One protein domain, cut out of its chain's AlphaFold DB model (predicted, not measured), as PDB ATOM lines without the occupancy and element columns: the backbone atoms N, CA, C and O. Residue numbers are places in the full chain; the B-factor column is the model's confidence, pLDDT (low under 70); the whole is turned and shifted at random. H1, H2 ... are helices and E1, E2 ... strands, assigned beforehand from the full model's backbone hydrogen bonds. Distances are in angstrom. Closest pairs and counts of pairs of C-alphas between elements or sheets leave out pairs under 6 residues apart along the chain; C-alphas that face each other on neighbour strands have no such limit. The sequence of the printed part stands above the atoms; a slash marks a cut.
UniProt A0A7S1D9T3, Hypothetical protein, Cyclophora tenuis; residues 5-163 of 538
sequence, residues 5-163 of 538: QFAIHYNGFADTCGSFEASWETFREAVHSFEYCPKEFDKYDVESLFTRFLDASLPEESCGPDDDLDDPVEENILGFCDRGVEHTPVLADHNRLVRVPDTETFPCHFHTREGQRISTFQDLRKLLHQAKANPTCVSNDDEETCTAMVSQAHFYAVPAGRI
ATOM      1  N   GLN A   5      14.903  35.239  38.642       92.19
ATOM      2  CA  GLN A   5      15.203  35.768  37.318       92.19
ATOM      3  C   GLN A   5      14.315  35.077  36.284       92.19
ATOM      4  O   GLN A   5      14.150  33.857  36.306       92.19
ATOM      5  N   PHE A   6      13.718  35.845  35.382       93.94
ATOM      6  CA  PHE A   6      12.958  35.311  34.258       93.94
ATOM      7  C   PHE A   6      13.881  35.234  33.053       93.94
ATOM      8  O   PHE A   6      14.620  36.175  32.779       93.94
ATOM      9  N   ALA A   7      13.849  34.102  32.364       93.94
ATOM     10  CA  ALA A   7      14.648  33.823  31.184       93.94
ATOM     11  C   ALA A   7      13.710  33.510  30.027       93.94
ATOM     12  O   ALA A   7      12.938  32.552  30.108       93.94
ATOM     13  N   ILE A   8      13.753  34.332  28.986       95.12
ATOM     14  CA  ILE A   8      12.848  34.237  27.846       95.12
ATOM     15  C   ILE A   8      13.583  33.566  26.694       95.12
ATOM     16  O   ILE A   8      14.724  33.911  26.390       95.12
ATOM     17  N   HIS A   9      12.928  32.583  26.091       94.31
ATOM     18  CA  HIS A   9      13.412  31.777  24.976       94.31
ATOM     19  C   HIS A   9      12.444  31.927  23.816       94.31
ATOM     20  O   HIS A   9      11.225  31.958  24.025       94.31
ATOM     21  N   TYR A  10      12.971  31.945  22.599       92.81
ATOM     22  CA  TYR A  10      12.142  31.778  21.415       92.81
ATOM     23  C   TYR A  10      11.670  30.331  21.281       92.81
ATOM     24  O   TYR A  10      12.330  29.385  21.724       92.81
ATOM     25  N   ASN A  11      10.504  30.147  20.664       92.56
ATOM     26  CA  ASN A  11       9.918  28.830  20.444       92.56
ATOM     27  C   ASN A  11      10.924  27.878  19.784       92.56
ATOM     28  O   ASN A  11      11.398  28.139  18.684       92.56
ATOM     29  N   GLY A  12      11.223  26.752  20.428       92.31
ATOM     30  CA  GLY A  12      12.121  25.749  19.870       92.31
ATOM     31  C   GLY A  12      13.608  26.123  19.817       92.31
ATOM     32  O   GLY A  12      14.334  25.377  19.157       92.31
ATOM     33  N   PHE A  13      14.049  27.189  20.498       92.12
ATOM     34  CA  PHE A  13      15.459  27.574  20.674       92.12
ATOM     35  C   PHE A  13      15.868  27.444  22.141       92.12
ATOM     36  O   PHE A  13      15.107  27.803  23.035       92.12
ATOM     37  N   ALA A  14      17.033  26.849  22.399       92.19
ATOM     38  CA  ALA A  14      17.458  26.503  23.759       92.19
ATOM     39  C   ALA A  14      18.141  27.663  24.502       92.19
ATOM     40  O   ALA A  14      18.241  27.626  25.732       92.19
ATOM     41  N   ASP A  15      18.645  28.645  23.759       90.25
ATOM     42  CA  ASP A  15      19.335  29.803  24.306       90.25
ATOM     43  C   ASP A  15      18.357  30.964  24.540       90.25
ATOM     44  O   ASP A  15      17.344  31.126  23.855       90.25
ATOM     45  N   THR A  16      18.645  31.759  25.569       91.00
ATOM     46  CA  THR A  16      17.778  32.861  25.991       91.00
ATOM     47  C   THR A  16      17.913  34.053  25.053       91.00
ATOM     48  O   THR A  16      19.031  34.529  24.858       91.00
ATOM     49  N   CYS A  17      16.794  34.626  24.608       89.62
ATOM     50  CA  CYS A  17      16.781  35.913  23.906       89.62
ATOM     51  C   CYS A  17      16.874  37.114  24.865       89.62
ATOM     52  O   CYS A  17      17.256  38.214  24.471       89.62
ATOM     53  N   GLY A  18      16.530  36.915  26.144       90.31
ATOM     54  CA  GLY A  18      16.575  37.962  27.160       90.31
ATOM     55  C   GLY A  18      16.333  37.431  28.571       90.31
ATOM     56  O   GLY A  18      15.754  36.358  28.764       90.31
ATOM     57  N   SER A  19      16.778  38.179  29.581       92.31
ATOM     58  CA  SER A  19      16.494  37.860  30.984       92.31
ATOM     59  C   SER A  19      16.425  39.103  31.866       92.31
ATOM     60  O   SER A  19      17.079  40.105  31.583       92.31
ATOM     61  N   PHE A  20      15.639  39.040  32.941       92.44
ATOM     62  CA  PHE A  20      15.454  40.151  33.883       92.44
ATOM     63  C   PHE A  20      15.044  39.648  35.276       92.44
ATOM     64  O   PHE A  20      14.548  38.528  35.423       92.44
ATOM     65  N   GLU A  21      15.243  40.457  36.321       91.31
ATOM     66  CA  GLU A  21      14.730  40.137  37.660       91.31
ATOM     67  C   GLU A  21      13.235  40.432  37.766       91.31
ATOM     68  O   GLU A  21      12.766  41.522  37.447       91.31
ATOM     69  N   ALA A  22      12.467  39.459  38.246       87.44
ATOM     70  CA  ALA A  22      11.021  39.566  38.247       87.44
ATOM     71  C   ALA A  22      10.516  40.471  39.385       87.44
ATOM     72  O   ALA A  22      10.667  40.136  40.562       87.44
ATOM     73  N   SER A  23       9.835  41.567  39.037       89.56
ATOM     74  CA  SER A  23       9.253  42.520  39.993       89.56
ATOM     75  C   SER A  23       7.746  42.315  40.166       89.56
ATOM     76  O   SER A  23       6.988  42.242  39.195       89.56
ATOM     77  N   TRP A  24       7.296  42.250  41.424       89.44
ATOM     78  CA  TRP A  24       5.866  42.248  41.741       89.44
ATOM     79  C   TRP A  24       5.208  43.588  41.401       89.44
ATOM     80  O   TRP A  24       4.060  43.610  40.961       89.44
ATOM     81  N   GLU A  25       5.920  44.698  41.582       90.50
ATOM     82  CA  GLU A  25       5.448  46.037  41.244       90.50
ATOM     83  C   GLU A  25       5.160  46.154  39.747       90.50
ATOM     84  O   GLU A  25       4.035  46.504  39.391       90.50
ATOM     85  N   THR A  26       6.105  45.762  38.885       89.31
ATOM     86  CA  THR A  26       5.918  45.773  37.424       89.31
ATOM     87  C   THR A  26       4.787  44.839  36.994       89.31
ATOM     88  O   THR A  26       3.957  45.200  36.162       89.31
ATOM     89  N   PHE A  27       4.680  43.653  37.607       90.38
ATOM     90  CA  PHE A  27       3.564  42.739  37.346       90.38
ATOM     91  C   PHE A  27       2.215  43.362  37.725       90.38
ATOM     92  O   PHE A  27       1.245  43.278  36.975       90.38
ATOM     93  N   ARG A  28       2.147  44.035  38.877       89.62
ATOM     94  CA  ARG A  28       0.941  44.735  39.335       89.62
ATOM     95  C   ARG A  28       0.578  45.901  38.415       89.62
ATOM     96  O   ARG A  28      -0.604  46.131  38.183       89.62
ATOM     97  N   GLU A  29       1.561  46.627  37.895       88.50
ATOM     98  CA  GLU A  29       1.348  47.693  36.911       88.50
ATOM     99  C   GLU A  29       0.786  47.149  35.593       88.50
ATOM    100  O   GLU A  29      -0.194  47.699  35.096       88.50
ATOM    101  N   ALA A  30       1.301  46.019  35.095       87.62
ATOM    102  CA  ALA A  30       0.745  45.337  33.923       87.62
ATOM    103  C   ALA A  30      -0.708  44.868  34.143       87.62
ATOM    104  O   ALA A  30      -1.525  44.913  33.231       87.62
ATOM    105  N   VAL A  31      -1.082  44.467  35.364       87.06
ATOM    106  CA  VAL A  31      -2.494  44.178  35.692       87.06
ATOM    107  C   VAL A  31      -3.348  45.449  35.624       87.06
ATOM    108  O   VAL A  31      -4.493  45.405  35.179       87.06
ATOM    109  N   HIS A  32      -2.807  46.587  36.057       86.69
ATOM    110  CA  HIS A  32      -3.514  47.867  36.058       86.69
ATOM    111  C   HIS A  32      -3.629  48.528  34.676       86.69
ATOM    112  O   HIS A  32      -4.464  49.418  34.535       86.69
ATOM    113  N   SER A  33      -2.852  48.105  33.671       83.19
ATOM    114  CA  SER A  33      -2.985  48.611  32.296       83.19
ATOM    115  C   SER A  33      -4.212  48.062  31.565       83.19
ATOM    116  O   SER A  33      -4.592  48.579  30.520       83.19
ATOM    117  N   PHE A  34      -4.879  47.034  32.097       78.56
ATOM    118  CA  PHE A  34      -6.158  46.589  31.550       78.56
ATOM    119  C   PHE A  34      -7.252  47.621  31.850       78.56
ATOM    120  O   PHE A  34      -7.630  47.822  33.005       78.56
ATOM    121  N   GLU A  35      -7.817  48.221  30.797       70.06
ATOM    122  CA  GLU A  35      -8.924  49.190  30.886       70.06
ATOM    123  C   GLU A  35     -10.140  48.608  31.641       70.06
ATOM    124  O   GLU A  35     -10.841  49.306  32.377       70.06
ATOM    125  N   TYR A  36     -10.336  47.290  31.526       69.19
ATOM    126  CA  TYR A  36     -11.277  46.506  32.314       69.19
ATOM    127  C   TYR A  36     -10.559  45.285  32.897       69.19
ATOM    128  O   TYR A  36     -10.367  44.299  32.196       69.19
ATOM    129  N   CYS A  37     -10.170  45.328  34.177       69.75
ATOM    130  CA  CYS A  37      -9.667  44.137  34.869       69.75
ATOM    131  C   CYS A  37     -10.826  43.135  35.025       69.75
ATOM    132  O   CYS A  37     -11.754  43.404  35.805       69.75
ATOM    133  N   PRO A  38     -10.817  41.997  34.307       70.94
ATOM    134  CA  PRO A  38     -11.910  41.047  34.385       70.94
ATOM    135  C   PRO A  38     -11.966  40.423  35.786       70.94
ATOM    136  O   PRO A  38     -10.964  40.322  36.498       70.94
ATOM    137  N   LYS A  39     -13.170  40.024  36.219       73.88
ATOM    138  CA  LYS A  39     -13.352  39.360  37.525       73.88
ATOM    139  C   LYS A  39     -12.724  37.967  37.560       73.88
ATOM    140  O   LYS A  39     -12.334  37.510  38.631       73.88
ATOM    141  N   GLU A  40     -12.653  37.317  36.405       82.19
ATOM    142  CA  GLU A  40     -12.014  36.025  36.178       82.19
ATOM    143  C   GLU A  40     -11.165  36.161  34.915       82.19
ATOM    144  O   GLU A  40     -11.659  36.678  33.918       82.19
ATOM    145  N   PHE A  41      -9.901  35.744  34.982       86.12
ATOM    146  CA  PHE A  41      -9.000  35.716  33.831       86.12
ATOM    147  C   PHE A  41      -9.108  34.344  33.171       86.12
ATOM    148  O   PHE A  41      -8.882  33.328  33.840       86.12
ATOM    149  N   ASP A  42      -9.444  34.309  31.885       91.00
ATOM    150  CA  ASP A  42      -9.266  33.107  31.082       91.00
ATOM    151  C   ASP A  42      -7.818  32.993  30.569       91.00
ATOM    152  O   ASP A  42      -6.952  33.812  30.892       91.00
ATOM    153  N   LYS A  43      -7.518  31.937  29.804       92.00
ATOM    154  CA  LYS A  43      -6.150  31.704  29.327       92.00
ATOM    155  C   LYS A  43      -5.622  32.817  28.418       92.00
ATOM    156  O   LYS A  43      -4.439  33.129  28.494       92.00
ATOM    157  N   TYR A  44      -6.479  33.425  27.601       92.94
ATOM    158  CA  TYR A  44      -6.079  34.479  26.672       92.94
ATOM    159  C   TYR A  44      -5.855  35.799  27.409       92.94
ATOM    160  O   TYR A  44      -4.926  36.531  27.071       92.94
ATOM    161  N   ASP A  45      -6.639  36.071  28.459       92.50
ATOM    162  CA  ASP A  45      -6.380  37.203  29.354       92.50
ATOM    163  C   ASP A  45      -5.011  37.059  30.043       92.50
ATOM    164  O   ASP A  45      -4.246  38.021  30.127       92.50
ATOM    165  N   VAL A  46      -4.680  35.851  30.527       92.88
ATOM    166  CA  VAL A  46      -3.388  35.567  31.179       92.88
ATOM    167  C   VAL A  46      -2.226  35.735  30.203       92.88
ATOM    168  O   VAL A  46      -1.228  36.351  30.564       92.88
ATOM    169  N   GLU A  47      -2.348  35.228  28.978       94.56
ATOM    170  CA  GLU A  47      -1.325  35.348  27.929       94.56
ATOM    171  C   GLU A  47      -1.086  36.804  27.518       94.56
ATOM    172  O   GLU A  47       0.062  37.247  27.422       94.56
ATOM    173  N   SER A  48      -2.166  37.571  27.364       94.25
ATOM    174  CA  SER A  48      -2.124  39.010  27.102       94.25
ATOM    175  C   SER A  48      -1.426  39.789  28.211       94.25
ATOM    176  O   SER A  48      -0.465  40.527  27.966       94.25
ATOM    177  N   LEU A  49      -1.842  39.556  29.456       93.31
ATOM    178  CA  LEU A  49      -1.236  40.169  30.630       93.31
ATOM    179  C   LEU A  49       0.241  39.810  30.756       93.31
ATOM    180  O   LEU A  49       1.068  40.665  31.079       93.31
ATOM    181  N   PHE A  50       0.578  38.544  30.530       93.81
ATOM    182  CA  PHE A  50       1.941  38.082  30.697       93.81
ATOM    183  C   PHE A  50       2.851  38.639  29.604       93.81
ATOM    184  O   PHE A  50       3.925  39.135  29.926       93.81
ATOM    185  N   THR A  51       2.381  38.696  28.355       94.69
ATOM    186  CA  THR A  51       3.098  39.374  27.266       94.69
ATOM    187  C   THR A  51       3.374  40.839  27.616       94.69
ATOM    188  O   THR A  51       4.520  41.274  27.521       94.69
ATOM    189  N   ARG A  52       2.372  41.580  28.124       93.62
ATOM    190  CA  ARG A  52       2.552  42.975  28.572       93.62
ATOM    191  C   ARG A  52       3.603  43.105  29.669       93.62
ATOM    192  O   ARG A  52       4.418  44.024  29.641       93.62
ATOM    193  N   PHE A  53       3.555  42.212  30.655       93.25
ATOM    194  CA  PHE A  53       4.499  42.204  31.765       93.25
ATOM    195  C   PHE A  53       5.935  41.940  31.297       93.25
ATOM    196  O   PHE A  53       6.849  42.628  31.752       93.25
ATOM    197  N   LEU A  54       6.139  40.968  30.402       92.50
ATOM    198  CA  LEU A  54       7.464  40.652  29.870       92.50
ATOM    199  C   LEU A  54       8.023  41.811  29.044       92.50
ATOM    200  O   LEU A  54       9.154  42.217  29.283       92.50
ATOM    201  N   ASP A  55       7.218  42.375  28.144       91.56
ATOM    202  CA  ASP A  55       7.585  43.544  27.341       91.56
ATOM    203  C   ASP A  55       8.013  44.736  28.215       91.56
ATOM    204  O   ASP A  55       9.066  45.323  27.995       91.56
ATOM    205  N   ALA A  56       7.271  45.028  29.290       91.19
ATOM    206  CA  ALA A  56       7.619  46.100  30.228       91.19
ATOM    207  C   ALA A  56       8.919  45.860  31.017       91.19
ATOM    208  O   ALA A  56       9.473  46.805  31.581       91.19
ATOM    209  N   SER A  57       9.340  44.601  31.149       92.50
ATOM    210  CA  SER A  57      10.433  44.199  32.041       92.50
ATOM    211  C   SER A  57      11.728  43.866  31.301       92.50
ATOM    212  O   SER A  57      12.795  43.856  31.918       92.50
ATOM    213  N   LEU A  58      11.646  43.553  30.007       90.81
ATOM    214  CA  LEU A  58      12.807  43.234  29.186       90.81
ATOM    215  C   LEU A  58      13.660  44.495  28.945       90.81
ATOM    216  O   LEU A  58      13.111  45.564  28.679       90.81
ATOM    217  N   PRO A  59      15.001  44.397  29.036       85.25
ATOM    218  CA  PRO A  59      15.888  45.498  28.671       85.25
ATOM    219  C   PRO A  59      15.690  45.941  27.214       85.25
ATOM    220  O   PRO A  59      15.403  45.109  26.352       85.25
ATOM    221  N   GLU A  60      15.920  47.228  26.931       72.38
ATOM    222  CA  GLU A  60      15.992  47.736  25.553       72.38
ATOM    223  C   GLU A  60      17.008  46.883  24.756       72.38
ATOM    224  O   GLU A  60      18.103  46.624  25.254       72.38
ATOM    225  N   GLU A  61      16.618  46.410  23.564       71.31
ATOM    226  CA  GLU A  61      17.361  45.480  22.675       71.31
ATOM    227  C   GLU A  61      17.330  43.975  23.042       71.31
ATOM    228  O   GLU A  61      17.866  43.156  22.295       71.31
ATOM    229  N   SER A  62      16.676  43.559  24.136       79.50
ATOM    230  CA  SER A  62      16.472  42.124  24.419       79.50
ATOM    231  C   SER A  62      15.375  41.518  23.547       79.50
ATOM    232  O   SER A  62      14.331  42.137  23.341       79.50
ATOM    233  N   CYS A  63      15.580  40.278  23.094       79.19
ATOM    234  CA  CYS A  63      14.679  39.605  22.154       79.19
ATOM    235  C   CYS A  63      14.397  40.458  20.896       79.19
ATOM    236  O   CYS A  63      13.246  40.603  20.479       79.19
ATOM    237  N   GLY A  64      15.459  41.062  20.348       67.69
ATOM    238  CA  GLY A  64      15.479  41.701  19.030       67.69
ATOM    239  C   GLY A  64      15.739  40.698  17.894       67.69
ATOM    240  O   GLY A  64      15.668  39.491  18.118       67.69
ATOM    241  N   PRO A  65      16.053  41.167  16.675       61.28
ATOM    242  CA  PRO A  65      16.187  40.293  15.515       61.28
ATOM    243  C   PRO A  65      17.354  39.316  15.702       61.28
ATOM    244  O   PRO A  65      18.471  39.726  16.018       61.28
ATOM    245  N   ASP A  66      17.072  38.029  15.519       62.81
ATOM    246  CA  ASP A  66      18.036  36.937  15.627       62.81
ATOM    247  C   ASP A  66      18.433  36.488  14.214       62.81
ATOM    248  O   ASP A  66      17.571  36.095  13.426       62.81
ATOM    249  N   ASP A  67      19.726  36.569  13.890       53.88
ATOM    250  CA  ASP A  67      20.271  36.214  12.571       53.88
ATOM    251  C   ASP A  67      20.061  34.722  12.222       53.88
ATOM    252  O   ASP A  67      20.103  34.365  11.043       53.88
ATOM    253  N   ASP A  68      19.822  33.857  13.220       54.56
ATOM    254  CA  ASP A  68      19.555  32.420  13.037       54.56
ATOM    255  C   ASP A  68      18.062  32.109  12.798       54.56
ATOM    256  O   ASP A  68      17.690  30.994  12.408       54.56
ATOM    257  N   LEU A  69      17.180  33.089  13.009       57.78
ATOM    258  CA  LEU A  69      15.799  33.035  12.557       57.78
ATOM    259  C   LEU A  69      15.792  33.566  11.121       57.78
ATOM    260  O   LEU A  69      15.943  34.762  10.915       57.78
ATOM    261  N   ASP A  70      15.608  32.701  10.119       54.50
ATOM    262  CA  ASP A  70      15.406  33.084   8.704       54.50
ATOM    263  C   ASP A  70      14.108  33.926   8.510       54.50
ATOM    264  O   ASP A  70      13.194  33.532   7.781       54.50
ATOM    265  N   ASP A  71      13.953  35.058   9.201       54.50
ATOM    266  CA  ASP A  71      12.780  35.925   9.162       54.50
ATOM    267  C   ASP A  71      13.136  37.391   9.518       54.50
ATOM    268  O   ASP A  71      13.610  37.672  10.618       54.50
ATOM    269  N   PRO A  72      12.916  38.357   8.605       51.16
ATOM    270  CA  PRO A  72      13.436  39.724   8.722       51.16
ATOM    271  C   PRO A  72      12.643  40.669   9.643       51.16
ATOM    272  O   PRO A  72      12.835  41.883   9.558       51.16
ATOM    273  N   VAL A  73      11.724  40.176  10.475       52.91
ATOM    274  CA  VAL A  73      10.801  41.044  11.222       52.91
ATOM    275  C   VAL A  73      10.778  40.672  12.687       52.91
ATOM    276  O   VAL A  73       9.888  39.900  13.015       52.91
ATOM    277  N   GLU A  74      11.663  41.249  13.524       61.84
ATOM    278  CA  GLU A  74      11.378  41.629  14.930       61.84
ATOM    279  C   GLU A  74      12.290  42.740  15.445       61.84
ATOM    280  O   GLU A  74      13.504  42.654  15.328       61.84
ATOM    281  N   GLU A  75      11.706  43.763  16.071       64.12
ATOM    282  CA  GLU A  75      12.451  44.787  16.821       64.12
ATOM    283  C   GLU A  75      12.465  44.488  18.339       64.12
ATOM    284  O   GLU A  75      13.293  45.045  19.056       64.12
ATOM    285  N   ASN A  76      11.549  43.631  18.832       82.81
ATOM    286  CA  ASN A  76      11.351  43.257  20.243       82.81
ATOM    287  C   ASN A  76      10.359  42.072  20.404       82.81
ATOM    288  O   ASN A  76       9.774  41.591  19.431       82.81
ATOM    289  N   ILE A  77      10.072  41.676  21.656       88.00
ATOM    290  CA  ILE A  77       9.148  40.576  22.001       88.00
ATOM    291  C   ILE A  77       7.708  40.757  21.483       88.00
ATOM    292  O   ILE A  77       7.042  39.768  21.191       88.00
ATOM    293  N   LEU A  78       7.196  41.987  21.353       90.31
ATOM    294  CA  LEU A  78       5.855  42.211  20.802       90.31
ATOM    295  C   LEU A  78       5.822  41.874  19.308       90.31
ATOM    296  O   LEU A  78       4.868  41.243  18.852       90.31
ATOM    297  N   GLY A  79       6.887  42.223  18.579       86.69
ATOM    298  CA  GLY A  79       7.094  41.780  17.198       86.69
ATOM    299  C   GLY A  79       7.167  40.256  17.074       86.69
ATOM    300  O   GLY A  79       6.618  39.700  16.123       86.69
ATOM    301  N   PHE A  80       7.748  39.576  18.074       87.56
ATOM    302  CA  PHE A  80       7.726  38.110  18.164       87.56
ATOM    303  C   PHE A  80       6.340  37.532  18.282       87.56
ATOM    304  O   PHE A  80       5.966  36.597  17.570       87.56
ATOM    305  N   CYS A  81       5.575  38.074  19.216       89.75
ATOM    306  CA  CYS A  81       4.279  37.534  19.551       89.75
ATOM    307  C   CYS A  81       3.264  37.706  18.423       89.75
ATOM    308  O   CYS A  81       2.481  36.787  18.164       89.75
ATOM    309  N   ASP A  82       3.306  38.842  17.729       88.12
ATOM    310  CA  ASP A  82       2.441  39.143  16.597       88.12
ATOM    311  C   ASP A  82       3.267  39.521  15.375       88.12
ATOM    312  O   ASP A  82       3.653  40.670  15.163       88.12
ATOM    313  N   ARG A  83       3.466  38.525  14.518       77.50
ATOM    314  CA  ARG A  83       4.186  38.674  13.253       77.50
ATOM    315  C   ARG A  83       3.332  39.398  12.198       77.50
ATOM    316  O   ARG A  83       3.762  39.600  11.064       77.50
ATOM    317  N   GLY A  84       2.114  39.801  12.562       74.50
ATOM    318  CA  GLY A  84       1.148  40.445  11.694       74.50
ATOM    319  C   GLY A  84       0.294  39.443  10.927       74.50
ATOM    320  O   GLY A  84       0.600  38.258  10.806       74.50
ATOM    321  N   VAL A  85      -0.796  39.948  10.347       66.06
ATOM    322  CA  VAL A  85      -1.818  39.157   9.630       66.06
ATOM    323  C   VAL A  85      -1.278  38.342   8.449       66.06
ATOM    324  O   VAL A  85      -1.924  37.399   8.005       66.06
ATOM    325  N   GLU A  86      -0.100  38.705   7.957       61.03
ATOM    326  CA  GLU A  86       0.594  38.049   6.852       61.03
ATOM    327  C   GLU A  86       1.483  36.872   7.316       61.03
ATOM    328  O   GLU A  86       1.791  35.969   6.537       61.03
ATOM    329  N   HIS A  87       1.884  36.860   8.595       66.31
ATOM    330  CA  HIS A  87       2.845  35.904   9.169       66.31
ATOM    331  C   HIS A  87       2.307  35.072  10.344       66.31
ATOM    332  O   HIS A  87       2.904  34.056  10.730       66.31
ATOM    333  N   THR A  88       1.135  35.455  10.850       66.50
ATOM    334  CA  THR A  88       0.381  34.779  11.904       66.50
ATOM    335  C   THR A  88      -0.847  34.087  11.306       66.50
ATOM    336  O   THR A  88      -1.823  34.753  10.953       66.50
ATOM    337  N   PRO A  89      -0.850  32.745  11.203       64.75
ATOM    338  CA  PRO A  89      -2.026  32.017  10.746       64.75
ATOM    339  C   PRO A  89      -3.223  32.249  11.672       64.75
ATOM    340  O   PRO A  89      -3.116  32.178  12.899       64.75
ATOM    341  N   VAL A  90      -4.397  32.461  11.079       69.56
ATOM    342  CA  VAL A  90      -5.662  32.572  11.816       69.56
ATOM    343  C   VAL A  90      -6.120  31.170  12.228       69.56
ATOM    344  O   VAL A  90      -6.731  30.439  11.446       69.56
ATOM    345  N   LEU A  91      -5.796  30.783  13.462       73.38
ATOM    346  CA  LEU A  91      -6.261  29.536  14.074       73.38
ATOM    347  C   LEU A  91      -7.701  29.656  14.599       73.38
ATOM    348  O   LEU A  91      -8.284  30.738  14.669       73.38
ATOM    349  N   ALA A  92      -8.295  28.525  14.983       73.06
ATOM    350  CA  ALA A  92      -9.687  28.463  15.439       73.06
ATOM    351  C   ALA A  92      -9.978  29.313  16.688       73.06
ATOM    352  O   ALA A  92     -11.115  29.734  16.903       73.06
ATOM    353  N   ASP A  93      -8.965  29.566  17.510       77.94
ATOM    354  CA  ASP A  93      -9.028  30.406  18.699       77.94
ATOM    355  C   ASP A  93      -8.608  31.860  18.454       77.94
ATOM    356  O   ASP A  93      -8.698  32.662  19.378       77.94
ATOM    357  N   HIS A  94      -8.247  32.246  17.226       81.56
ATOM    358  CA  HIS A  94      -7.767  33.596  16.912       81.56
ATOM    359  C   HIS A  94      -8.731  34.701  17.383       81.56
ATOM    360  O   HIS A  94      -8.315  35.685  17.984       81.56
ATOM    361  N   ASN A  95     -10.042  34.503  17.204       83.12
ATOM    362  CA  ASN A  95     -11.072  35.460  17.640       83.12
ATOM    363  C   ASN A  95     -11.276  35.519  19.165       83.12
ATOM    364  O   ASN A  95     -12.067  36.329  19.642       83.12
ATOM    365  N   ARG A  96     -10.636  34.622  19.921       88.06
ATOM    366  CA  ARG A  96     -10.652  34.589  21.388       88.06
ATOM    367  C   ARG A  96      -9.394  35.228  21.981       88.06
ATOM    368  O   ARG A  96      -9.389  35.486  23.177       88.06
ATOM    369  N   LEU A  97      -8.359  35.478  21.171       90.12
ATOM    370  CA  LEU A  97      -7.139  36.141  21.622       90.12
ATOM    371  C   LEU A  97      -7.464  37.549  22.127       90.12
ATOM    372  O   LEU A  97      -8.170  38.319  21.474       90.12
ATOM    373  N   VAL A  98      -6.905  37.890  23.283       92.00
ATOM    374  CA  VAL A  98      -7.023  39.217  23.888       92.00
ATOM    375  C   VAL A  98      -5.773  40.001  23.515       92.00
ATOM    376  O   VAL A  98      -4.667  39.563  23.814       92.00
ATOM    377  N   ARG A  99      -5.924  41.144  22.835       92.44
ATOM    378  CA  ARG A  99      -4.774  41.993  22.475       92.44
ATOM    379  C   ARG A  99      -4.033  42.461  23.723       92.44
ATOM    380  O   ARG A  99      -4.643  42.627  24.780       92.44
ATOM    381  N   VAL A 100      -2.728  42.668  23.587       93.00
ATOM    382  CA  VAL A 100      -1.868  43.149  24.670       93.00
ATOM    383  C   VAL A 100      -2.259  44.598  25.016       93.00
ATOM    384  O   VAL A 100      -2.337  45.423  24.101       93.00
ATOM    385  N   PRO A 101      -2.532  44.938  26.296       90.25
ATOM    386  CA  PRO A 101      -2.946  46.283  26.698       90.25
ATOM    387  C   PRO A 101      -2.009  47.380  26.200       90.25
ATOM    388  O   PRO A 101      -0.796  47.187  26.182       90.25
ATOM    389  N   ASP A 102      -2.579  48.534  25.852       87.69
ATOM    390  CA  ASP A 102      -1.872  49.699  25.298       87.69
ATOM    391  C   ASP A 102      -1.160  49.446  23.951       87.69
ATOM    392  O   ASP A 102      -0.392  50.289  23.487       87.69
ATOM    393  N   THR A 103      -1.440  48.316  23.290       88.50
ATOM    394  CA  THR A 103      -0.882  47.958  21.978       88.50
ATOM    395  C   THR A 103      -1.969  47.439  21.031       88.50
ATOM    396  O   THR A 103      -3.081  47.102  21.447       88.50
ATOM    397  N   GLU A 104      -1.640  47.319  19.746       86.50
ATOM    398  CA  GLU A 104      -2.477  46.616  18.764       86.50
ATOM    399  C   GLU A 104      -2.017  45.164  18.534       86.50
ATOM    400  O   GLU A 104      -2.523  44.499  17.638       86.50
ATOM    401  N   THR A 105      -1.109  44.645  19.358       90.31
ATOM    402  CA  THR A 105      -0.388  43.381  19.151       90.31
ATOM    403  C   THR A 105      -1.132  42.193  19.774       90.31
ATOM    404  O   THR A 105      -1.702  42.290  20.868       90.31
ATOM    405  N   PHE A 106      -1.141  41.045  19.094       92.06
ATOM    406  CA  PHE A 106      -1.541  39.764  19.684       92.06
ATOM    407  C   PHE A 106      -0.486  39.200  20.654       92.06
ATOM    408  O   PHE A 106       0.713  39.394  20.463       92.06
ATOM    409  N   PRO A 107      -0.904  38.483  21.709       94.12
ATOM    410  CA  PRO A 107       0.029  37.968  22.698       94.12
ATOM    411  C   PRO A 107       0.728  36.692  22.241       94.12
ATOM    412  O   PRO A 107       0.196  35.922  21.437       94.12
ATOM    413  N   CYS A 108       1.888  36.428  22.837       94.12
ATOM    414  CA  CYS A 108       2.458  35.091  22.822       94.12
ATOM    415  C   CYS A 108       1.662  34.205  23.773       94.12
ATOM    416  O   CYS A 108       1.138  34.666  24.790       94.12
ATOM    417  N   HIS A 109       1.679  32.905  23.511       93.69
ATOM    418  CA  HIS A 109       1.458  31.929  24.571       93.69
ATOM    419  C   HIS A 109       2.802  31.400  25.071       93.69
ATOM    420  O   HIS A 109       3.804  31.430  24.357       93.69
ATOM    421  N   PHE A 110       2.853  30.996  26.340       96.19
ATOM    422  CA  PHE A 110       4.112  30.706  27.025       96.19
ATOM    423  C   PHE A 110       4.137  29.287  27.558       96.19
ATOM    424  O   PHE A 110       3.163  28.821  28.148       96.19
ATOM    425  N   HIS A 111       5.275  28.623  27.395       97.38
ATOM    426  CA  HIS A 111       5.490  27.260  27.862       97.38
ATOM    427  C   HIS A 111       6.703  27.166  28.785       97.38
ATOM    428  O   HIS A 111       7.625  27.981  28.721       97.38
ATOM    429  N   THR A 112       6.719  26.143  29.636       96.12
ATOM    430  CA  THR A 112       7.958  25.684  30.273       96.12
ATOM    431  C   THR A 112       8.850  24.976  29.250       96.12
ATOM    432  O   THR A 112       8.399  24.611  28.163       96.12
ATOM    433  N   ARG A 113      10.110  24.712  29.616       94.94
ATOM    434  CA  ARG A 113      11.050  23.929  28.793       94.94
ATOM    435  C   ARG A 113      10.501  22.558  28.405       94.94
ATOM    436  O   ARG A 113      10.724  22.080  27.299       94.94
ATOM    437  N   GLU A 114       9.763  21.937  29.315       95.69
ATOM    438  CA  GLU A 114       9.155  20.621  29.150       95.69
ATOM    439  C   GLU A 114       7.821  20.670  28.386       95.69
ATOM    440  O   GLU A 114       7.192  19.633  28.212       95.69
ATOM    441  N   GLY A 115       7.377  21.846  27.930       95.50
ATOM    442  CA  GLY A 115       6.187  22.004  27.092       95.50
ATOM    443  C   GLY A 115       4.878  22.239  27.837       95.50
ATOM    444  O   GLY A 115       3.827  22.293  27.200       95.50
ATOM    445  N   GLN A 116       4.898  22.462  29.153       94.88
ATOM    446  CA  GLN A 116       3.679  22.804  29.885       94.88
ATOM    447  C   GLN A 116       3.265  24.256  29.592       94.88
ATOM    448  O   GLN A 116       4.000  25.182  29.938       94.88
ATOM    449  N   ARG A 117       2.078  24.465  29.005       95.00
ATOM    450  CA  ARG A 117       1.516  25.807  28.761       95.00
ATOM    451  C   ARG A 117       1.205  26.520  30.081       95.00
ATOM    452  O   ARG A 117       0.633  25.934  31.001       95.00
ATOM    453  N   ILE A 118       1.557  27.797  30.162       94.81
ATOM    454  CA  ILE A 118       1.360  28.670  31.319       94.81
ATOM    455  C   ILE A 118       0.135  29.539  31.039       94.81
ATOM    456  O   ILE A 118       0.240  30.683  30.615       94.81
ATOM    457  N   SER A 119      -1.044  28.963  31.258       91.62
ATOM    458  CA  SER A 119      -2.334  29.586  30.933       91.62
ATOM    459  C   SER A 119      -3.087  30.114  32.157       91.62
ATOM    460  O   SER A 119      -4.161  30.696  32.026       91.62
ATOM    461  N   THR A 120      -2.550  29.916  33.365       93.31
ATOM    462  CA  THR A 120      -3.161  30.388  34.613       93.31
ATOM    463  C   THR A 120      -2.123  30.960  35.577       93.31
ATOM    464  O   THR A 120      -0.958  30.553  35.594       93.31
ATOM    465  N   PHE A 121      -2.555  31.834  36.493       91.94
ATOM    466  CA  PHE A 121      -1.697  32.290  37.598       91.94
ATOM    467  C   PHE A 121      -1.244  31.149  38.515       91.94
ATOM    468  O   PHE A 121      -0.203  31.248  39.168       91.94
ATOM    469  N   GLN A 122      -2.010  30.057  38.586       93.00
ATOM    470  CA  GLN A 122      -1.609  28.883  39.349       93.00
ATOM    471  C   GLN A 122      -0.414  28.182  38.695       93.00
ATOM    472  O   GLN A 122       0.465  27.719  39.424       93.00
ATOM    473  N   ASP A 123      -0.359  28.128  37.366       94.00
ATOM    474  CA  ASP A 123       0.765  27.539  36.636       94.00
ATOM    475  C   ASP A 123       2.006  28.418  36.731       94.00
ATOM    476  O   ASP A 123       3.068  27.915  37.095       94.00
ATOM    477  N   LEU A 124       1.850  29.741  36.589       93.19
ATOM    478  CA  LEU A 124       2.932  30.688  36.870       93.19
ATOM    479  C   LEU A 124       3.472  30.493  38.294       93.19
ATOM    480  O   LEU A 124       4.673  30.342  38.500       93.19
ATOM    481  N   ARG A 125       2.591  30.412  39.299       92.88
ATOM    482  CA  ARG A 125       3.005  30.181  40.688       92.88
ATOM    483  C   ARG A 125       3.779  28.869  40.853       92.88
ATOM    484  O   ARG A 125       4.771  28.855  41.580       92.88
ATOM    485  N   LYS A 126       3.338  27.774  40.219       92.69
ATOM    486  CA  LYS A 126       4.048  26.481  40.262       92.69
ATOM    487  C   LYS A 126       5.452  26.610  39.670       92.69
ATOM    488  O   LYS A 126       6.402  26.208  40.338       92.69
ATOM    489  N   LEU A 127       5.577  27.229  38.495       92.69
ATOM    490  CA  LEU A 127       6.862  27.448  37.831       92.69
ATOM    491  C   LEU A 127       7.825  28.248  38.718       92.69
ATOM    492  O   LEU A 127       8.970  27.853  38.916       92.69
ATOM    493  N   LEU A 128       7.348  29.330  39.339       91.38
ATOM    494  CA  LEU A 128       8.173  30.142  40.239       91.38
ATOM    495  C   LEU A 128       8.620  29.385  41.494       91.38
ATOM    496  O   LEU A 128       9.723  29.613  41.988       91.38
ATOM    497  N   HIS A 129       7.786  28.490  42.029       89.62
ATOM    498  CA  HIS A 129       8.197  27.630  43.138       89.62
ATOM    499  C   HIS A 129       9.255  26.608  42.714       89.62
ATOM    500  O   HIS A 129      10.188  26.369  43.478       89.62
ATOM    501  N   GLN A 130       9.133  26.034  41.515       87.69
ATOM    502  CA  GLN A 130      10.116  25.096  40.969       87.69
ATOM    503  C   GLN A 130      11.465  25.780  40.713       87.69
ATOM    504  O   GLN A 130      12.491  25.260  41.142       87.69
ATOM    505  N   ALA A 131      11.457  26.979  40.123       87.31
ATOM    506  CA  ALA A 131      12.657  27.786  39.901       87.31
ATOM    507  C   ALA A 131      13.434  28.058  41.200       87.31
ATOM    508  O   ALA A 131      14.657  27.987  41.231       87.31
ATOM    509  N   LYS A 132      12.720  28.321  42.304       83.81
ATOM    510  CA  LYS A 132      13.334  28.527  43.627       83.81
ATOM    511  C   LYS A 132      13.909  27.260  44.253       83.81
ATOM    512  O   LYS A 132      14.795  27.353  45.096       83.81
ATOM    513  N   ALA A 133      13.374  26.096  43.899       78.50
ATOM    514  CA  ALA A 133      13.837  24.820  44.432       78.50
ATOM    515  C   ALA A 133      15.102  24.314  43.721       78.50
ATOM    516  O   ALA A 133      15.903  23.627  44.350       78.50
ATOM    517  N   ASN A 134      15.285  24.671  42.446       71.44
ATOM    518  CA  ASN A 134      16.369  24.191  41.591       71.44
ATOM    519  C   ASN A 134      17.162  25.377  40.996       71.44
ATOM    520  O   ASN A 134      16.955  25.710  39.829       71.44
ATOM    521  N   PRO A 135      18.039  26.042  41.771       66.62
ATOM    522  CA  PRO A 135      18.856  27.142  41.258       66.62
ATOM    523  C   PRO A 135      19.860  26.653  40.202       66.62
ATOM    524  O   PRO A 135      20.383  25.541  40.305       66.62
ATOM    525  N   THR A 136      20.149  27.482  39.199       63.16
ATOM    526  CA  THR A 136      21.122  27.177  38.141       63.16
ATOM    527  C   THR A 136      22.559  27.342  38.654       63.16
ATOM    528  O   THR A 136      22.905  28.364  39.245       63.16
ATOM    529  N   CYS A 137      23.411  26.338  38.418       59.09
ATOM    530  CA  CYS A 137      24.859  26.391  38.654       59.09
ATOM    531  C   CYS A 137      25.598  26.268  37.318       59.09
ATOM    532  O   CYS A 137      25.177  25.512  36.442       59.09
ATOM    533  N   VAL A 138      26.694  27.012  37.157       52.16
ATOM    534  CA  VAL A 138      27.565  26.929  35.978       52.16
ATOM    535  C   VAL A 138      28.761  26.048  36.338       52.16
ATOM    536  O   VAL A 138      29.503  26.369  37.265       52.16
ATOM    537  N   SER A 139      28.948  24.943  35.620       47.53
ATOM    538  CA  SER A 139      30.145  24.101  35.720       47.53
ATOM    539  C   SER A 139      31.033  24.329  34.499       47.53
ATOM    540  O   SER A 139      30.596  24.043  33.384       47.53
ATOM    541  N   ASN A 140      32.262  24.799  34.707       42.25
ATOM    542  CA  ASN A 140      33.302  24.826  33.678       42.25
ATOM    543  C   ASN A 140      34.452  23.907  34.111       42.25
ATOM    544  O   ASN A 140      34.830  23.926  35.279       42.25
ATOM    545  N   ASP A 141      34.957  23.120  33.155       52.72
ATOM    546  CA  ASP A 141      36.087  22.178  33.211       52.72
ATOM    547  C   ASP A 141      36.920  22.205  34.514       52.72
ATOM    548  O   ASP A 141      37.929  22.899  34.618       52.72
ATOM    549  N   ASP A 142      36.482  21.382  35.476       53.59
ATOM    550  CA  ASP A 142      37.081  21.059  36.786       53.59
ATOM    551  C   ASP A 142      36.772  21.966  38.003       53.59
ATOM    552  O   ASP A 142      37.166  21.612  39.117       53.59
ATOM    553  N   GLU A 143      35.974  23.038  37.876       51.81
ATOM    554  CA  GLU A 143      35.430  23.781  39.032       51.81
ATOM    555  C   GLU A 143      33.931  24.122  38.875       51.81
ATOM    556  O   GLU A 143      33.503  24.873  37.997       51.81
ATOM    557  N   GLU A 144      33.097  23.590  39.777       46.25
ATOM    558  CA  GLU A 144      31.684  23.968  39.902       46.25
ATOM    559  C   GLU A 144      31.576  25.274  40.704       46.25
ATOM    560  O   GLU A 144      31.383  25.291  41.922       46.25
ATOM    561  N   THR A 145      31.741  26.407  40.024       49.66
ATOM    562  CA  THR A 145      31.485  27.724  40.615       49.66
ATOM    563  C   THR A 145      30.016  28.106  40.451       49.66
ATOM    564  O   THR A 145      29.620  28.725  39.468       49.66
ATOM    565  N   CYS A 146      29.193  27.806  41.460       50.91
ATOM    566  CA  CYS A 146      27.859  28.400  41.587       50.91
ATOM    567  C   CYS A 146      28.000  29.885  41.995       50.91
ATOM    568  O   CYS A 146      27.924  30.230  43.177       50.91
ATOM    569  N   THR A 147      28.239  30.791  41.043       46.59
ATOM    570  CA  THR A 147      28.119  32.238  41.287       46.59
ATOM    571  C   THR A 147      26.668  32.564  41.619       46.59
ATOM    572  O   THR A 147      25.869  32.615  40.701       46.59
ATOM    573  N   ALA A 148      26.379  32.752  42.918       52.16
ATOM    574  CA  ALA A 148      25.091  33.087  43.542       52.16
ATOM    575  C   ALA A 148      23.889  32.284  43.007       52.16
ATOM    576  O   ALA A 148      23.525  32.419  41.856       52.16
ATOM    577  N   MET A 149      23.226  31.481  43.847       57.22
ATOM    578  CA  MET A 149      22.002  30.740  43.494       57.22
ATOM    579  C   MET A 149      20.911  31.650  42.887       57.22
ATOM    580  O   MET A 149      20.028  32.125  43.603       57.22
ATOM    581  N   VAL A 150      20.951  31.895  41.578       66.75
ATOM    582  CA  VAL A 150      19.901  32.625  40.878       66.75
ATOM    583  C   VAL A 150      18.816  31.605  40.577       66.75
ATOM    584  O   VAL A 150      19.022  30.627  39.861       66.75
ATOM    585  N   SER A 151      17.654  31.787  41.199       86.31
ATOM    586  CA  SER A 151      16.478  30.984  40.873       86.31
ATOM    587  C   SER A 151      15.973  31.448  39.514       86.31
ATOM    588  O   SER A 151      15.515  32.583  39.406       86.31
ATOM    589  N   GLN A 152      16.064  30.615  38.482       89.75
ATOM    590  CA  GLN A 152      15.699  31.010  37.122       89.75
ATOM    591  C   GLN A 152      14.407  30.318  36.682       89.75
ATOM    592  O   GLN A 152      14.272  29.098  36.774       89.75
ATOM    593  N   ALA A 153      13.435  31.101  36.220       93.44
ATOM    594  CA  ALA A 153      12.208  30.608  35.607       93.44
ATOM    595  C   ALA A 153      12.298  30.795  34.089       93.44
ATOM    596  O   ALA A 153      12.449  31.919  33.610       93.44
ATOM    597  N   HIS A 154      12.219  29.692  33.348       94.38
ATOM    598  CA  HIS A 154      12.346  29.680  31.892       94.38
ATOM    599  C   HIS A 154      10.968  29.737  31.230       94.38
ATOM    600  O   HIS A 154      10.093  28.934  31.558       94.38
ATOM    601  N   PHE A 155      10.808  30.660  30.285       96.31
ATOM    602  CA  PHE A 155       9.591  30.862  29.507       96.31
ATOM    603  C   PHE A 155       9.916  30.771  28.022       96.31
ATOM    604  O   PHE A 155      10.728  31.539  27.517       96.31
ATOM    605  N   TYR A 156       9.254  29.853  27.330       96.56
ATOM    606  CA  TYR A 156       9.333  29.707  25.883       96.56
ATOM    607  C   TYR A 156       8.160  30.458  25.282       96.56
ATOM    608  O   TYR A 156       7.013  30.028  25.420       96.56
ATOM    609  N   ALA A 157       8.455  31.608  24.688       95.38
ATOM    610  CA  ALA A 157       7.484  32.409  23.972       95.38
ATOM    611  C   ALA A 157       7.136  31.694  22.666       95.38
ATOM    612  O   ALA A 157       8.024  31.287  21.914       95.38
ATOM    613  N   VAL A 158       5.846  31.540  22.391       93.25
ATOM    614  CA  VAL A 158       5.342  30.992  21.137       93.25
ATOM    615  C   VAL A 158       4.450  32.045  20.483       93.25
ATOM    616  O   VAL A 158       3.494  32.493  21.125       93.25
ATOM    617  N   PRO A 159       4.733  32.447  19.229       90.19
ATOM    618  CA  PRO A 159       3.939  33.459  18.551       90.19
ATOM    619  C   PRO A 159       2.476  33.046  18.424       90.19
ATOM    620  O   PRO A 159       2.150  31.854  18.314       90.19
ATOM    621  N   ALA A 160       1.595  34.041  18.357       87.38
ATOM    622  CA  ALA A 160       0.201  33.819  18.024       87.38
ATOM    623  C   ALA A 160       0.101  32.986  16.732       87.38
ATOM    624  O   ALA A 160       0.808  33.217  15.751       87.38
ATOM    625  N   GLY A 161      -0.763  31.970  16.741       81.69
ATOM    626  CA  GLY A 161      -0.975  31.100  15.583       81.69
ATOM    627  C   GLY A 161       0.095  30.024  15.337       81.69
ATOM    628  O   GLY A 161      -0.022  29.282  14.359       81.69
ATOM    629  N   ARG A 162       1.117  29.906  16.199       86.31
ATOM    630  CA  ARG A 162       2.157  28.861  16.135       86.31
ATOM    631  C   ARG A 162       1.993  27.825  17.249       86.31
ATOM    632  O   ARG A 162       1.317  28.063  18.249       86.31
ATOM    633  N   ILE A 163       2.627  26.667  17.068       89.38
ATOM    634  CA  ILE A 163       2.634  25.567  18.043       89.38
ATOM    635  C   ILE A 163       3.980  25.516  18.758       89.38
ATOM    636  O   ILE A 163       5.024  25.735  18.144       89.38
TER     637      ILE A 163
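This is residues 5 to 163 of the 538 residues of the protein "Hypothetical protein" of Cyclophora tenuis (UniProt A0A7S1D9T3). A small, strongly twisted sheet of E1, E2, E3 and the later part of E5 makes the core, with H2 over one face and H4 over the opposite one; H1 packs on H2, away from the sheet. The hairpin of E4 and the early part of E5 reaches out from this body as a long arm, and residues 139 to 144 at its tip stick out free. The printed part has 159 residues, with four named helices and five named strands in the order E1 E2 H1 H2 H3 E3 H4 E4 E5; under half of the residues are in named elements, and the class is mixed, helices and strands. The sheet is branched and mixed: E1 and E5 are parallel, while E1 and E2, E3 and E5, and E4 and E5 are antiparallel. The whole is compact, with a radius of gyration of the C-alphas of 16.1 A and spans of 53 by 39 by 27 A.

E1, residues 5 to 10, begins at C-alpha 5 (15.203, 35.768, 37.318), and E2 is residues 16 to 21. H1 is residues 24 to 32, 12.3 A long, and H2, residues 43 to 57, is 20.9 A long. H3 is residues 77 to 81 and E3 residues 109 to 111. H4, residues 121 to 133, is 18.5 A long, and E4 is residues 136 to 140. E5, residues 143 to 158, measures 35.7 A, bends by 81 degrees at residue 148 and ends at C-alpha 158 (5.342, 30.992, 21.137).

E1 has E2 on one side, with N 8 and O 18 2.9 A apart, and E5 on the other side, with N 7 and O 153 2.9 A apart. E3 lies on the other side of E5 from E1, with N 111 and O 156 3.0 A apart. The pairing along E5 is staggered: E4 pairs with its residues 143 to 150, and N 143 and O 140 are 3.0 A apart. H4 is over E5 at a height over the sheet of 8.4 A and runs along the strands, at 8 degrees to E5 on the local plane; their closest C-alphas, of Lys 132 and Ser 151, are 4.8 A apart. H2, on the opposite face, has a height over the sheet of 7.3 A. H1 and H2 touch at a steep tilt of 54 degrees, opposite ways, the closest C-alphas being those of Ala 30 and Phe 53, 5.3 A. H3 only grazes the sheet. In H1, H2, H3 and H4 every O i to N i+4 pair is within hydrogen-bond range.

The two C-alphas farthest apart, of Tyr 36 and Asp 142, are 54.8 A apart. The printed part has no cut. The links H2 to H3 and H3 to E3 are long, 19 and 27 residues. Mean pLDDT of the printed part is 82.0; it is under 70 in residues 36 to 37, 64 to 75, 85 to 90 and 135 to 150.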